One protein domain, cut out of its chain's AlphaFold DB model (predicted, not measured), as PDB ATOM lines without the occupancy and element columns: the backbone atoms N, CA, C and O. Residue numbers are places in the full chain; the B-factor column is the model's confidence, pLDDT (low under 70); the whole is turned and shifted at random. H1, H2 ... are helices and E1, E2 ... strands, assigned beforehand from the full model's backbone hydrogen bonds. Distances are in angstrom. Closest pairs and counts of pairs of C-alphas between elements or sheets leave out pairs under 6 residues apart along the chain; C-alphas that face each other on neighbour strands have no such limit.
ATOM      1  N   HIS A 274    -152.486-100.969-116.183       52.22
ATOM      2  CA  HIS A 274    -152.746-101.600-117.459       52.22
ATOM      3  C   HIS A 274    -151.420-101.586-118.212       52.22
ATOM      4  O   HIS A 274    -150.704-100.582-118.214       52.22
ATOM      5  N   PHE A 275    -151.059-102.720-118.812       59.00
ATOM      6  CA  PHE A 275    -149.782-102.882-119.511       59.00
ATOM      7  C   PHE A 275    -149.645-101.968-120.739       59.00
ATOM      8  O   PHE A 275    -148.564-101.903-121.311       59.00
ATOM      9  N   ASP A 276    -150.694-101.228-121.102       74.19
ATOM     10  CA  ASP A 276    -150.800-100.466-122.343       74.19
ATOM     11  C   ASP A 276    -149.817 -99.298-122.440       74.19
ATOM     12  O   ASP A 276    -149.420 -98.965-123.549       74.19
ATOM     13  N   VAL A 277    -149.395 -98.671-121.330       79.38
ATOM     14  CA  VAL A 277    -148.407 -97.574-121.355       79.38
ATOM     15  C   VAL A 277    -147.527 -97.580-120.107       79.38
ATOM     16  O   VAL A 277    -148.022 -97.611-118.979       79.38
ATOM     17  N   HIS A 278    -146.211 -97.473-120.281       79.56
ATOM     18  CA  HIS A 278    -145.262 -97.442-119.173       79.56
ATOM     19  C   HIS A 278    -144.173 -96.374-119.316       79.56
ATOM     20  O   HIS A 278    -143.918 -95.786-120.363       79.56
ATOM     21  N   CYS A 279    -143.535 -96.098-118.182       83.25
ATOM     22  CA  CYS A 279    -142.377 -95.229-118.044       83.25
ATOM     23  C   CYS A 279    -141.330 -95.983-117.227       83.25
ATOM     24  O   CYS A 279    -141.690 -96.788-116.370       83.25
ATOM     25  N   TYR A 280    -140.051 -95.634-117.359       78.38
ATOM     26  CA  TYR A 280    -138.991 -96.143-116.478       78.38
ATOM     27  C   TYR A 280    -139.245 -95.908-114.975       78.38
ATOM     28  O   TYR A 280    -138.625 -96.542-114.126       78.38
ATOM     29  N   CYS A 281    -140.130 -94.969-114.630       79.44
ATOM     30  CA  CYS A 281    -140.567 -94.705-113.257       79.44
ATOM     31  C   CYS A 281    -141.712 -95.627-112.779       79.44
ATOM     32  O   CYS A 281    -141.972 -95.705-111.576       79.44
ATOM     33  N   GLY A 282    -142.365 -96.336-113.706       76.06
ATOM     34  CA  GLY A 282    -143.568 -97.153-113.526       76.06
ATOM     35  C   GLY A 282    -144.842 -96.495-114.083       76.06
ATOM     36  O   GLY A 282    -144.944 -95.268-114.130       76.06
ATOM     37  N   SER A 283    -145.826 -97.310-114.467       75.12
ATOM     38  CA  SER A 283    -147.182 -96.933-114.934       75.12
ATOM     39  C   SER A 283    -147.892 -95.956-113.990       75.12
ATOM     40  O   SER A 283    -148.358 -94.902-114.407       75.12
ATOM     41  N   HIS A 284    -147.863 -96.235-112.684       75.62
ATOM     42  CA  HIS A 284    -148.476 -95.409-111.632       75.62
ATOM     43  C   HIS A 284    -147.943 -93.966-111.544       75.62
ATOM     44  O   HIS A 284    -148.487 -93.156-110.787       75.62
ATOM     45  N   SER A 285    -146.856 -93.645-112.250       80.31
ATOM     46  CA  SER A 285    -146.300 -92.293-112.334       80.31
ATOM     47  C   SER A 285    -146.909 -91.454-113.469       80.31
ATOM     48  O   SER A 285    -146.619 -90.259-113.558       80.31
ATOM     49  N   LEU A 286    -147.736 -92.063-114.328       85.50
ATOM     50  CA  LEU A 286    -148.261 -91.469-115.551       85.50
ATOM     51  C   LEU A 286    -149.693 -90.944-115.409       85.50
ATOM     52  O   LEU A 286    -150.534 -91.488-114.689       85.50
ATOM     53  N   ILE A 287    -149.958 -89.878-116.155       85.81
ATOM     54  CA  ILE A 287    -151.290 -89.347-116.437       85.81
ATOM     55  C   ILE A 287    -151.428 -89.143-117.945       85.81
ATOM     56  O   ILE A 287    -150.451 -88.773-118.598       85.81
ATOM     57  N   GLU A 288    -152.627 -89.348-118.478       85.88
ATOM     58  CA  GLU A 288    -152.945 -89.107-119.887       85.88
ATOM     59  C   GLU A 288    -153.684 -87.774-120.057       85.88
ATOM     60  O   GLU A 288    -154.626 -87.466-119.322       85.88
ATOM     61  N   TYR A 289    -153.257 -86.964-121.025       83.50
ATOM     62  CA  TYR A 289    -153.892 -85.700-121.377       83.50
ATOM     63  C   TYR A 289    -153.721 -85.395-122.864       83.50
ATOM     64  O   TYR A 289    -152.598 -85.230-123.328       83.50
ATOM     65  N   GLN A 290    -154.832 -85.236-123.594       79.25
ATOM     66  CA  GLN A 290    -154.836 -84.876-125.022       79.25
ATOM     67  C   GLN A 290    -153.928 -85.774-125.884       79.25
ATOM     68  O   GLN A 290    -153.206 -85.262-126.736       79.25
ATOM     69  N   LYS A 301    -142.817 -85.279-120.442       87.31
ATOM     70  CA  LYS A 301    -143.922 -85.469-121.385       87.31
ATOM     71  C   LYS A 301    -143.507 -86.500-122.443       87.31
ATOM     72  O   LYS A 301    -142.399 -86.398-122.968       87.31
ATOM     73  N   PHE A 302    -144.398 -87.425-122.766       86.94
ATOM     74  CA  PHE A 302    -144.263 -88.430-123.812       86.94
ATOM     75  C   PHE A 302    -145.442 -88.285-124.779       86.94
ATOM     76  O   PHE A 302    -146.563 -88.635-124.408       86.94
ATOM     77  N   PRO A 303    -145.233 -87.720-125.975       86.94
ATOM     78  CA  PRO A 303    -146.244 -87.764-127.022       86.94
ATOM     79  C   PRO A 303    -146.577 -89.207-127.392       86.94
ATOM     80  O   PRO A 303    -145.664 -90.024-127.472       86.94
ATOM     81  N   GLN A 304    -147.853 -89.529-127.613       85.12
ATOM     82  CA  GLN A 304    -148.249 -90.889-128.000       85.12
ATOM     83  C   GLN A 304    -147.564 -91.343-129.295       85.12
ATOM     84  O   GLN A 304    -147.149 -92.492-129.380       85.12
ATOM     85  N   ASP A 305    -147.374 -90.431-130.252       85.62
ATOM     86  CA  ASP A 305    -146.688 -90.706-131.523       85.62
ATOM     87  C   ASP A 305    -145.192 -91.046-131.350       85.62
ATOM     88  O   ASP A 305    -144.585 -91.616-132.254       85.62
ATOM     89  N   ASP A 306    -144.601 -90.702-130.199       86.12
ATOM     90  CA  ASP A 306    -143.204 -90.998-129.862       86.12
ATOM     91  C   ASP A 306    -143.062 -92.311-129.059       86.12
ATOM     92  O   ASP A 306    -141.947 -92.683-128.685       86.12
ATOM     93  N   LEU A 307    -144.169 -92.990-128.728       87.12
ATOM     94  CA  LEU A 307    -144.148 -94.253-127.991       87.12
ATOM     95  C   LEU A 307    -144.069 -95.446-128.943       87.12
ATOM     96  O   LEU A 307    -144.763 -95.512-129.954       87.12
ATOM     97  N   ASN A 308    -143.260 -96.430-128.565       84.94
ATOM     98  CA  ASN A 308    -143.105 -97.686-129.286       84.94
ATOM     99  C   ASN A 308    -143.855 -98.808-128.568       84.94
ATOM    100  O   ASN A 308    -143.952 -98.807-127.341       84.94
ATOM    101  N   GLU A 309    -144.359 -99.776-129.328       85.25
ATOM    102  CA  GLU A 309    -145.081-100.936-128.805       85.25
ATOM    103  C   GLU A 309    -144.139-102.116-128.535       85.25
ATOM    104  O   GLU A 309    -143.302-102.476-129.366       85.25
ATOM    105  N   CYS A 310    -144.292-102.746-127.369       81.44
ATOM    106  CA  CYS A 310    -143.494-103.902-126.982       81.44
ATOM    107  C   CYS A 310    -143.916-105.145-127.747       81.44
ATOM    108  O   CYS A 310    -145.052-105.589-127.633       81.44
ATOM    109  N   ILE A 311    -142.961-105.797-128.407       78.56
ATOM    110  CA  ILE A 311    -143.209-107.038-129.153       78.56
ATOM    111  C   ILE A 311    -143.689-108.219-128.288       78.56
ATOM    112  O   ILE A 311    -144.190-109.191-128.842       78.56
ATOM    113  N   TYR A 312    -143.520-108.164-126.959       78.00
ATOM    114  CA  TYR A 312    -143.916-109.246-126.045       78.00
ATOM    115  C   TYR A 312    -145.207-108.949-125.284       78.00
ATOM    116  O   TYR A 312    -146.090-109.795-125.222       78.00
ATOM    117  N   CYS A 313    -145.316-107.768-124.666       80.69
ATOM    118  CA  CYS A 313    -146.480-107.421-123.845       80.69
ATOM    119  C   CYS A 313    -147.458-106.463-124.526       80.69
ATOM    120  O   CYS A 313    -148.460-106.118-123.908       80.69
ATOM    121  N   HIS A 314    -147.155-105.994-125.741       80.81
ATOM    122  CA  HIS A 314    -147.926-104.978-126.470       80.81
ATOM    123  C   HIS A 314    -148.077-103.633-125.737       80.81
ATOM    124  O   HIS A 314    -148.860-102.775-126.131       80.81
ATOM    125  N   GLY A 315    -147.295-103.419-124.676       82.31
ATOM    126  CA  GLY A 315    -147.278-102.168-123.933       82.31
ATOM    127  C   GLY A 315    -146.496-101.071-124.640       82.31
ATOM    128  O   GLY A 315    -145.398-101.316-125.139       82.31
ATOM    129  N   LEU A 316    -147.028 -99.849-124.627       85.25
ATOM    130  CA  LEU A 316    -146.396 -98.658-125.185       85.25
ATOM    131  C   LEU A 316    -145.369 -98.073-124.208       85.25
ATOM    132  O   LEU A 316    -145.627 -97.951-123.010       85.25
ATOM    133  N   GLY A 317    -144.202 -97.683-124.703       84.31
ATOM    134  CA  GLY A 317    -143.123 -97.129-123.885       84.31
ATOM    135  C   GLY A 317    -142.140 -96.284-124.695       84.31
ATOM    136  O   GLY A 317    -142.185 -96.285-125.925       84.31
ATOM    137  N   PRO A 318    -141.275 -95.502-124.030       79.94
ATOM    138  CA  PRO A 318    -140.314 -94.623-124.695       79.94
ATOM    139  C   PRO A 318    -139.081 -95.342-125.275       79.94
ATOM    140  O   PRO A 318    -138.227 -94.682-125.862       79.94
ATOM    141  N   GLU A 319    -138.916 -96.645-125.047       75.25
ATOM    142  CA  GLU A 319    -137.784 -97.443-125.526       75.25
ATOM    143  C   GLU A 319    -137.848 -97.687-127.043       75.25
ATOM    144  O   GLU A 319    -138.927 -97.900-127.580       75.25
ATOM    145  N   GLU A 320    -136.708 -97.746-127.741       66.62
ATOM    146  CA  GLU A 320    -136.636 -98.319-129.098       66.62
ATOM    147  C   GLU A 320    -136.705 -99.856-128.977       66.62
ATOM    148  O   GLU A 320    -135.776-100.496-128.482       66.62
ATOM    149  N   MET A 321    -137.846-100.459-129.329       64.50
ATOM    150  CA  MET A 321    -138.196-101.825-128.904       64.50
ATOM    151  C   MET A 321    -137.760-102.928-129.884       64.50
ATOM    152  O   MET A 321    -138.595-103.624-130.453       64.50
ATOM    153  N   GLU A 322    -136.450-103.147-130.043       58.22
ATOM    154  CA  GLU A 322    -135.932-104.301-130.813       58.22
ATOM    155  C   GLU A 322    -135.917-105.619-130.011       58.22
ATOM    156  O   GLU A 322    -135.952-106.702-130.593       58.22
ATOM    157  N   SER A 323    -135.879-105.555-128.674       59.50
ATOM    158  CA  SER A 323    -135.649-106.714-127.790       59.50
ATOM    159  C   SER A 323    -136.646-106.839-126.631       59.50
ATOM    160  O   SER A 323    -136.405-107.601-125.695       59.50
ATOM    161  N   GLY A 324    -137.788-106.146-126.708       66.12
ATOM    162  CA  GLY A 324    -138.788-106.076-125.637       66.12
ATOM    163  C   GLY A 324    -138.617-104.866-124.717       66.12
ATOM    164  O   GLY A 324    -137.559-104.243-124.665       66.12
ATOM    165  N   CYS A 325    -139.677-104.505-123.993       74.25
ATOM    166  CA  CYS A 325    -139.656-103.360-123.084       74.25
ATOM    167  C   CYS A 325    -138.953-103.668-121.754       74.25
ATOM    168  O   CYS A 325    -138.729-104.832-121.414       74.25
ATOM    169  N   TYR A 326    -138.668-102.635-120.952       69.25
ATOM    170  CA  TYR A 326    -137.987-102.770-119.654       69.25
ATOM    171  C   TYR A 326    -138.671-103.768-118.696       69.25
ATOM    172  O   TYR A 326    -138.003-104.473-117.942       69.25
ATOM    173  N   HIS A 327    -140.001-103.887-118.748       71.69
ATOM    174  CA  HIS A 327    -140.744-104.867-117.947       71.69
ATOM    175  C   HIS A 327    -140.561-106.315-118.427       71.69
ATOM    176  O   HIS A 327    -140.670-107.242-117.627       71.69
ATOM    177  N   CYS A 328    -140.256-106.505-119.711       71.44
ATOM    178  CA  CYS A 328    -140.081-107.800-120.360       71.44
ATOM    179  C   CYS A 328    -138.608-108.210-120.512       71.44
ATOM    180  O   CYS A 328    -138.352-109.313-120.977       71.44
ATOM    181  N   GLN A 329    -137.635-107.386-120.096       58.88
ATOM    182  CA  GLN A 329    -136.195-107.672-120.257       58.88
ATOM    183  C   GLN A 329    -135.717-108.967-119.567       58.88
ATOM    184  O   GLN A 329    -134.657-109.480-119.911       58.88
ATOM    185  N   ASN A 330    -136.495-109.515-118.625       53.50
ATOM    186  CA  ASN A 330    -136.241-110.814-117.980       53.50
ATOM    187  C   ASN A 330    -137.271-111.894-118.361       53.50
ATOM    188  O   ASN A 330    -137.354-112.925-117.696       53.50
ATOM    189  N   TYR A 331    -138.103-111.644-119.371       53.31
ATOM    190  CA  TYR A 331    -139.065-112.620-119.857       53.31
ATOM    191  C   TYR A 331    -138.321-113.606-120.763       53.31
ATOM    192  O   TYR A 331    -137.886-113.241-121.852       53.31
ATOM    193  N   GLU A 332    -138.127-114.843-120.304       52.28
ATOM    194  CA  GLU A 332    -137.795-115.952-121.201       52.28
ATOM    195  C   GLU A 332    -139.109-116.391-121.859       52.28
ATOM    196  O   GLU A 332    -139.936-116.994-121.169       52.28
ATOM    197  N   PRO A 333    -139.360-116.070-123.144       52.53
ATOM    198  CA  PRO A 333    -140.585-116.502-123.800       52.53
ATOM    199  C   PRO A 333    -140.618-118.030-123.800       52.53
ATOM    200  O   PRO A 333    -139.676-118.686-124.262       52.53
ATOM    201  N   CYS A 334    -141.679-118.614-123.247       47.09
ATOM    202  CA  CYS A 334    -141.830-120.059-123.291       47.09
ATOM    203  C   CYS A 334    -142.256-120.480-124.708       47.09
ATOM    204  O   CYS A 334    -142.714-119.670-125.514       47.09
ATOM    205  N   TRP A 335    -142.082-121.761-125.049       45.12
ATOM    206  CA  TRP A 335    -142.381-122.283-126.394       45.12
ATOM    207  C   TRP A 335    -143.818-121.994-126.867       45.12
ATOM    208  O   TRP A 335    -144.062-121.926-128.070       45.12
ATOM    209  N   GLU A 336    -144.748-121.814-125.929       54.41
ATOM    210  CA  GLU A 336    -146.162-121.525-126.179       54.41
ATOM    211  C   GLU A 336    -146.399-120.054-126.577       54.41
ATOM    212  O   GLU A 336    -147.277-119.790-127.396       54.41
ATOM    213  N   ASP A 337    -145.565-119.118-126.101       54.94
ATOM    214  CA  ASP A 337    -145.641-117.687-126.442       54.94
ATOM    215  C   ASP A 337    -145.118-117.397-127.861       54.94
ATOM    216  O   ASP A 337    -145.575-116.475-128.534       54.94
ATOM    217  N   LEU A 338    -144.157-118.198-128.340       48.66
ATOM    218  CA  LEU A 338    -143.553-118.045-129.671       48.66
ATOM    219  C   LEU A 338    -144.372-118.708-130.787       48.66
ATOM    220  O   LEU A 338    -144.244-118.337-131.956       48.66
ATOM    221  N   TYR A 339    -145.196-119.696-130.439       46.78
ATOM    222  CA  TYR A 339    -145.996-120.466-131.386       46.78
ATOM    223  C   TYR A 339    -147.402-120.694-130.825       46.78
ATOM    224  O   TYR A 339    -147.704-121.810-130.386       46.78
ATOM    225  N   PRO A 340    -148.283-119.676-130.860       44.34
ATOM    226  CA  PRO A 340    -149.669-119.863-130.460       44.34
ATOM    227  C   PRO A 340    -150.278-120.969-131.326       44.34
ATOM    228  O   PRO A 340    -150.338-120.860-132.557       44.34
ATOM    229  N   GLN A 341    -150.668-122.079-130.693       41.06
ATOM    230  CA  GLN A 341    -151.386-123.144-131.384       41.06
ATOM    231  C   GLN A 341    -152.689-122.553-131.926       41.06
ATOM    232  O   GLN A 341    -153.456-121.947-131.179       41.06
ATOM    233  N   LYS A 342    -152.860-122.669-133.246       42.03
ATOM    234  CA  LYS A 342    -153.990-122.124-134.006       42.03
ATOM    235  C   LYS A 342    -155.346-122.607-133.516       42.03
ATOM    236  O   LYS A 342    -155.455-123.815-133.207       42.03
TER     237      LYS A 342
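AT A GLANCE: This is residues 274 to 290 and 301 to 342 of the 342 residues of an uncharacterized protein of Legionella birminghamensis (UniProt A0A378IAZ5). This domain has little regular structure: loops make its body, with two short strands, E1 and E2, at one end of the long axis and the four-residue helix H1 at the other. The printed 59 residues run E1, E2, H1, a mixed class with only 11 residues in named elements. The whole is elongated, 39 by 22 by 20 A, and only just loose, close to compact, with a radius of gyration of the C-alphas of 12.9 A.

IN THESE COORDINATES: Find H1, residues 335 to 338, from C-alpha 335 at (-142.381, -122.283, -126.394). E2 is residues 301 to 303; E1, residues 286 to 289, runs 9.9 A from C-alpha 286 at (-148.261, -91.469, -115.551).

HOW THE PARTS SIT: H1 is too short for an O i to N i+4 pair, and its one O i to N i+3 pair is not within range. H1 is apart from E1 and E2. E1 and E2 are near each other, but each pairs with no named strand. Look between E2 and H1 for residues 308 to 309, paired antiparallel with 316 to 317.

THE WHOLE: Lys 301 and Lys 342 have the two C-alphas farthest apart, 40.1 A. Residues 291 to 300 are not printed; C-alphas 290 and 301 are 11.5 A apart across this cut. The link from E2 to H1 is long, 31 residues. Confidence is under 70 in 22 residues, among them 329 to 342.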